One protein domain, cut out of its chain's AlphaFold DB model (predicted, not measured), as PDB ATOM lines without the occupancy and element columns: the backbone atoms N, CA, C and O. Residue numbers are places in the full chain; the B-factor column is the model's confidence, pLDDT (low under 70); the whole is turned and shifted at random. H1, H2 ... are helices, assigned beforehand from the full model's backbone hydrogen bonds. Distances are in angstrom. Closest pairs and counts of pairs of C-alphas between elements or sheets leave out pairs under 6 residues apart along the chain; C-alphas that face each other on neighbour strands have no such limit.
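AT A GLANCE: This is residues 2 to 45 of the 199 residues of an uncharacterized protein of Coniella lustricola (UniProt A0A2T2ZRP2). The model has little regular structure: two helices, the short H1 and the longer H2, pack together at one end, and a long looped link runs out and folds back between them, with residues 20 to 25 sticking out at the other end. The printed part has 44 residues, with two named helices in the order H1, H2 and no named strand. Its class is all helix, with only 15 residues in named elements. It is elongated, 35 by 19 by 16 A, yet only just compact, close to loose, with a radius of gyration of the C-alphas of 10.9 A.

IN THESE COORDINATES: H1 is residues 3 to 6, beginning at C-alpha 3 (52.267, 5.493, -43.865). H2 is residues 34 to 44, 15.2 A from first to last C-alpha, ending at C-alpha 44 (59.979, 15.337, -40.938).

HOW THE PARTS SIT: H1 and H2 touch; their closest C-alphas, of Pro 4 and His 38, are 5.6 A apart. In H2 every O i to N i+4 pair is within hydrogen-bond range; H1 is too short for such a pair.

THE WHOLE: The C-alphas farthest apart, of Asp 23 and Leu 43, are 35.4 A apart. The link from H1 to H2, residues 7 to 33, is long. The printed part has no cut, and no printed residue is under 70 in pLDDT.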
ATOM      1  N   ASN A   2      54.209   8.444 -46.158       71.25
ATOM      2  CA  ASN A   2      52.838   8.828 -45.759       71.25
ATOM      3  C   ASN A   2      52.130   7.740 -44.927       71.25
ATOM      4  O   ASN A   2      50.953   7.881 -44.619       71.25
ATOM      5  N   GLY A   3      52.831   6.656 -44.565       80.25
ATOM      6  CA  GLY A   3      52.267   5.493 -43.865       80.25
ATOM      7  C   GLY A   3      51.489   5.819 -42.584       80.25
ATOM      8  O   GLY A   3      50.395   5.296 -42.419       80.25
ATOM      9  N   PRO A   4      51.949   6.738 -41.714       87.19
ATOM     10  CA  PRO A   4      51.180   7.083 -40.518       87.19
ATOM     11  C   PRO A   4      49.797   7.674 -40.835       87.19
ATOM     12  O   PRO A   4      48.880   7.539 -40.039       87.19
ATOM     13  N   LEU A   5      49.588   8.273 -42.013       88.75
ATOM     14  CA  LEU A   5      48.272   8.813 -42.364       88.75
ATOM     15  C   LEU A   5      47.206   7.732 -42.563       88.75
ATOM     16  O   LEU A   5      46.034   8.008 -42.327       88.75
ATOM     17  N   SER A   6      47.576   6.511 -42.972       89.25
ATOM     18  CA  SER A   6      46.591   5.434 -43.155       89.25
ATOM     19  C   SER A   6      46.051   4.889 -41.837       89.25
ATOM     20  O   SER A   6      44.971   4.310 -41.814       89.25
ATOM     21  N   ASN A   7      46.778   5.099 -40.740       90.94
ATOM     22  CA  ASN A   7      46.422   4.602 -39.416       90.94
ATOM     23  C   ASN A   7      45.435   5.528 -38.681       90.94
ATOM     24  O   ASN A   7      45.092   5.260 -37.529       90.94
ATOM     25  N   ILE A   8      44.984   6.616 -39.317       90.75
ATOM     26  CA  ILE A   8      43.943   7.504 -38.797       90.75
ATOM     27  C   ILE A   8      42.600   7.053 -39.371       90.75
ATOM     28  O   ILE A   8      42.366   7.110 -40.579       90.75
ATOM     29  N   ARG A   9      41.699   6.609 -38.497       87.81
ATOM     30  CA  ARG A   9      40.330   6.235 -38.861       87.81
ATOM     31  C   ARG A   9      39.523   7.479 -39.248       87.81
ATOM     32  O   ARG A   9      39.850   8.597 -38.860       87.81
ATOM     33  N   ALA A  10      38.417   7.285 -39.966       87.06
ATOM     34  CA  ALA A  10      37.547   8.385 -40.398       87.06
ATOM     35  C   ALA A  10      36.931   9.186 -39.232       87.06
ATOM     36  O   ALA A  10      36.584  10.349 -39.405       87.06
ATOM     37  N   ASP A  11      36.822   8.584 -38.043       87.88
ATOM     38  CA  ASP A  11      36.391   9.253 -36.808       87.88
ATOM     39  C   ASP A  11      37.532  10.007 -36.090       87.88
ATOM     40  O   ASP A  11      37.330  10.554 -35.008       87.88
ATOM     41  N   GLY A  12      38.733  10.033 -36.677       87.75
ATOM     42  CA  GLY A  12      39.924  10.705 -36.160       87.75
ATOM     43  C   GLY A  12      40.754   9.882 -35.171       87.75
ATOM     44  O   GLY A  12      41.816  10.333 -34.749       87.75
ATOM     45  N   CYS A  13      40.320   8.677 -34.794       89.88
ATOM     46  CA  CYS A  13      41.085   7.846 -33.867       89.88
ATOM     47  C   CYS A  13      42.237   7.119 -34.569       89.88
ATOM     48  O   CYS A  13      42.068   6.575 -35.660       89.88
ATOM     49  N   ALA A  14      43.378   7.029 -33.895       92.75
ATOM     50  CA  ALA A  14      44.556   6.350 -34.416       92.75
ATOM     51  C   ALA A  14      44.602   4.846 -34.105       92.75
ATOM     52  O   ALA A  14      44.034   4.395 -33.111       92.75
ATOM     53  N   SER A  15      45.361   4.110 -34.917       92.81
ATOM     54  CA  SER A  15      45.669   2.688 -34.763       92.81
ATOM     55  C   SER A  15      47.180   2.432 -34.767       92.81
ATOM     56  O   SER A  15      47.922   3.051 -35.532       92.81
ATOM     57  N   ALA A  16      47.647   1.498 -33.940       92.06
ATOM     58  CA  ALA A  16      49.049   1.104 -33.865       92.06
ATOM     59  C   ALA A  16      49.513   0.423 -35.163       92.06
ATOM     60  O   ALA A  16      50.582   0.732 -35.690       92.06
ATOM     61  N   ALA A  17      48.687  -0.463 -35.728       90.12
ATOM     62  CA  ALA A  17      49.045  -1.274 -36.889       90.12
ATOM     63  C   ALA A  17      47.819  -1.740 -37.691       90.12
ATOM     64  O   ALA A  17      46.679  -1.651 -37.245       90.12
ATOM     65  N   PHE A  18      48.068  -2.292 -38.880       90.88
ATOM     66  CA  PHE A  18      47.067  -3.028 -39.651       90.88
ATOM     67  C   PHE A  18      47.314  -4.535 -39.526       90.88
ATOM     68  O   PHE A  18      48.387  -5.019 -39.897       90.88
ATOM     69  N   HIS A  19      46.329  -5.291 -39.044       93.56
ATOM     70  CA  HIS A  19      46.397  -6.750 -39.035       93.56
ATOM     71  C   HIS A  19      46.184  -7.281 -40.459       93.56
ATOM     72  O   HIS A  19      45.076  -7.228 -40.980       93.56
ATOM     73  N   SER A  20      47.233  -7.811 -41.093       94.06
ATOM     74  CA  SER A  20      47.193  -8.254 -42.498       94.06
ATOM     75  C   SER A  20      46.696  -9.689 -42.708       94.06
ATOM     76  O   SER A  20      46.496 -10.102 -43.851       94.06
ATOM     77  N   TRP A  21      46.483 -10.461 -41.634       94.75
ATOM     78  CA  TRP A  21      45.910 -11.803 -41.750       94.75
ATOM     79  C   TRP A  21      44.440 -11.742 -42.181       94.75
ATOM     80  O   TRP A  21      43.686 -10.956 -41.597       94.75
ATOM     81  N   PRO A  22      44.008 -12.596 -43.132       95.38
ATOM     82  CA  PRO A  22      42.644 -12.576 -43.666       95.38
ATOM     83  C   PRO A  22      41.539 -12.687 -42.611       95.38
ATOM     84  O   PRO A  22      40.484 -12.088 -42.781       95.38
ATOM     85  N   ASP A  23      41.787 -13.411 -41.517       95.44
ATOM     86  CA  ASP A  23      40.787 -13.653 -40.471       95.44
ATOM     87  C   ASP A  23      40.475 -12.407 -39.622       95.44
ATOM     88  O   ASP A  23      39.440 -12.355 -38.963       95.44
ATOM     89  N   THR A  24      41.364 -11.407 -39.609       94.12
ATOM     90  CA  THR A  24      41.159 -10.140 -38.882       94.12
ATOM     91  C   THR A  24      40.999  -8.970 -39.845       94.12
ATOM     92  O   THR A  24      40.017  -8.243 -39.742       94.12
ATOM     93  N   LEU A  25      41.952  -8.802 -40.771       94.00
ATOM     94  CA  LEU A  25      41.979  -7.784 -41.829       94.00
ATOM     95  C   LEU A  25      41.426  -6.411 -41.401       94.00
ATOM     96  O   LEU A  25      40.572  -5.819 -42.063       94.00
ATOM     97  N   ALA A  26      41.900  -5.925 -40.255       93.00
ATOM     98  CA  ALA A  26      41.396  -4.725 -39.606       93.00
ATOM     99  C   ALA A  26      42.532  -3.929 -38.962       93.00
ATOM    100  O   ALA A  26      43.601  -4.458 -38.648       93.00
ATOM    101  N   TRP A  27      42.279  -2.641 -38.748       92.31
ATOM    102  CA  TRP A  27      43.131  -1.783 -37.933       92.31
ATOM    103  C   TRP A  27      43.104  -2.237 -36.473       92.31
ATOM    104  O   TRP A  27      42.038  -2.571 -35.953       92.31
ATOM    105  N   ASP A  28      44.263  -2.227 -35.817       91.94
ATOM    106  CA  ASP A  28      44.382  -2.471 -34.381       91.94
ATOM    107  C   ASP A  28      43.502  -1.471 -33.610       91.94
ATOM    108  O   ASP A  28      43.454  -0.278 -33.940       91.94
ATOM    109  N   ALA A  29      42.783  -1.958 -32.601       91.12
ATOM    110  CA  ALA A  29      41.916  -1.142 -31.758       91.12
ATOM    111  C   ALA A  29      42.704  -0.227 -30.805       91.12
ATOM    112  O   ALA A  29      42.153   0.751 -30.294       91.12
ATOM    113  N   TYR A  30      43.977  -0.532 -30.552       89.44
ATOM    114  CA  TYR A  30      44.871   0.304 -29.768       89.44
ATOM    115  C   TYR A  30      45.604   1.303 -30.655       89.44
ATOM    116  O   TYR A  30      46.040   0.980 -31.754       89.44
ATOM    117  N   SER A  31      45.809   2.516 -30.145       88.94
ATOM    118  CA  SER A  31      46.683   3.504 -30.784       88.94
ATOM    119  C   SER A  31      48.166   3.197 -30.561       88.94
ATOM    120  O   SER A  31      48.979   3.513 -31.420       88.94
ATOM    121  N   GLY A  32      48.520   2.569 -29.433       85.81
ATOM    122  CA  GLY A  32      49.873   2.089 -29.139       85.81
ATOM    123  C   GLY A  32      50.974   3.122 -29.410       85.81
ATOM    124  O   GLY A  32      50.927   4.256 -28.933       85.81
ATOM    125  N   ASP A  33      51.962   2.713 -30.197       86.00
ATOM    126  CA  ASP A  33      53.135   3.474 -30.634       86.00
ATOM    127  C   ASP A  33      52.884   4.367 -31.866       86.00
ATOM    128  O   ASP A  33      53.819   4.944 -32.427       86.00
ATOM    129  N   TYR A  34      51.623   4.565 -32.260       90.94
ATOM    130  CA  TYR A  34      51.270   5.466 -33.354       90.94
ATOM    131  C   TYR A  34      51.779   6.899 -33.138       90.94
ATOM    132  O   TYR A  34      52.232   7.552 -34.078       90.94
ATOM    133  N   GLY A  35      51.704   7.401 -31.900       89.31
ATOM    134  CA  GLY A  35      52.020   8.794 -31.564       89.31
ATOM    135  C   GLY A  35      53.423   9.231 -32.013       89.31
ATOM    136  O   GLY A  35      53.530  10.183 -32.788       89.31
ATOM    137  N   PRO A  36      54.497   8.539 -31.585       89.94
ATOM    138  CA  PRO A  36      55.856   8.809 -32.056       89.94
ATOM    139  C   PRO A  36      56.011   8.747 -33.581       89.94
ATOM    140  O   PRO A  36      56.683   9.599 -34.158       89.94
ATOM    141  N   ASN A  37      55.350   7.795 -34.248       87.19
ATOM    142  CA  ASN A  37      55.405   7.662 -35.704       87.19
ATOM    143  C   ASN A  37      54.745   8.861 -36.414       87.19
ATOM    144  O   ASN A  37      55.314   9.454 -37.331       87.19
ATOM    145  N   HIS A  38      53.568   9.280 -35.942       89.81
ATOM    146  CA  HIS A  38      52.889  10.474 -36.441       89.81
ATOM    147  C   HIS A  38      53.691  11.751 -36.168       89.81
ATOM    148  O   HIS A  38      53.810  12.602 -37.045       89.81
ATOM    149  N   SER A  39      54.291  11.878 -34.982       90.81
ATOM    150  CA  SER A  39      55.164  13.006 -34.650       90.81
ATOM    151  C   SER A  39      56.376  13.076 -35.581       90.81
ATOM    152  O   SER A  39      56.661  14.146 -36.115       90.81
ATOM    153  N   GLY A  40      57.036  11.945 -35.844       90.69
ATOM    154  CA  GLY A  40      58.132  11.867 -36.808       90.69
ATOM    155  C   GLY A  40      57.705  12.287 -38.217       90.69
ATOM    156  O   GLY A  40      58.426  13.033 -38.875       90.69
ATOM    157  N   LEU A  41      56.507  11.883 -38.657       90.44
ATOM    158  CA  LEU A  41      55.935  12.332 -39.928       90.44
ATOM    159  C   LEU A  41      55.730  13.851 -39.964       90.44
ATOM    160  O   LEU A  41      56.171  14.495 -40.909       90.44
ATOM    161  N   VAL A  42      55.056  14.419 -38.964       89.38
ATOM    162  CA  VAL A  42      54.711  15.850 -38.948       89.38
ATOM    163  C   VAL A  42      55.961  16.726 -38.865       89.38
ATOM    164  O   VAL A  42      56.021  17.757 -39.524       89.38
ATOM    165  N   LEU A  43      56.975  16.320 -38.098       89.12
ATOM    166  CA  LEU A  43      58.228  17.072 -37.980       89.12
ATOM    167  C   LEU A  43      59.128  16.899 -39.217       89.12
ATOM    168  O   LEU A  43      59.798  17.842 -39.647       89.12
ATOM    169  N   GLY A  44      59.134  15.697 -39.799       88.62
ATOM    170  CA  GLY A  44      59.979  15.337 -40.938       88.62
ATOM    171  C   GLY A  44      59.390  15.659 -42.312       88.62
ATOM    172  O   GLY A  44      60.101  15.558 -43.308       88.62
ATOM    173  N   THR A  45      58.109  16.022 -42.403       92.19
ATOM    174  CA  THR A  45      57.492  16.387 -43.684       92.19
ATOM    175  C   THR A  45      58.031  17.722 -44.183       92.19
ATOM    176  O   THR A  45      58.232  18.661 -43.413       92.19
TER     177      THR A  45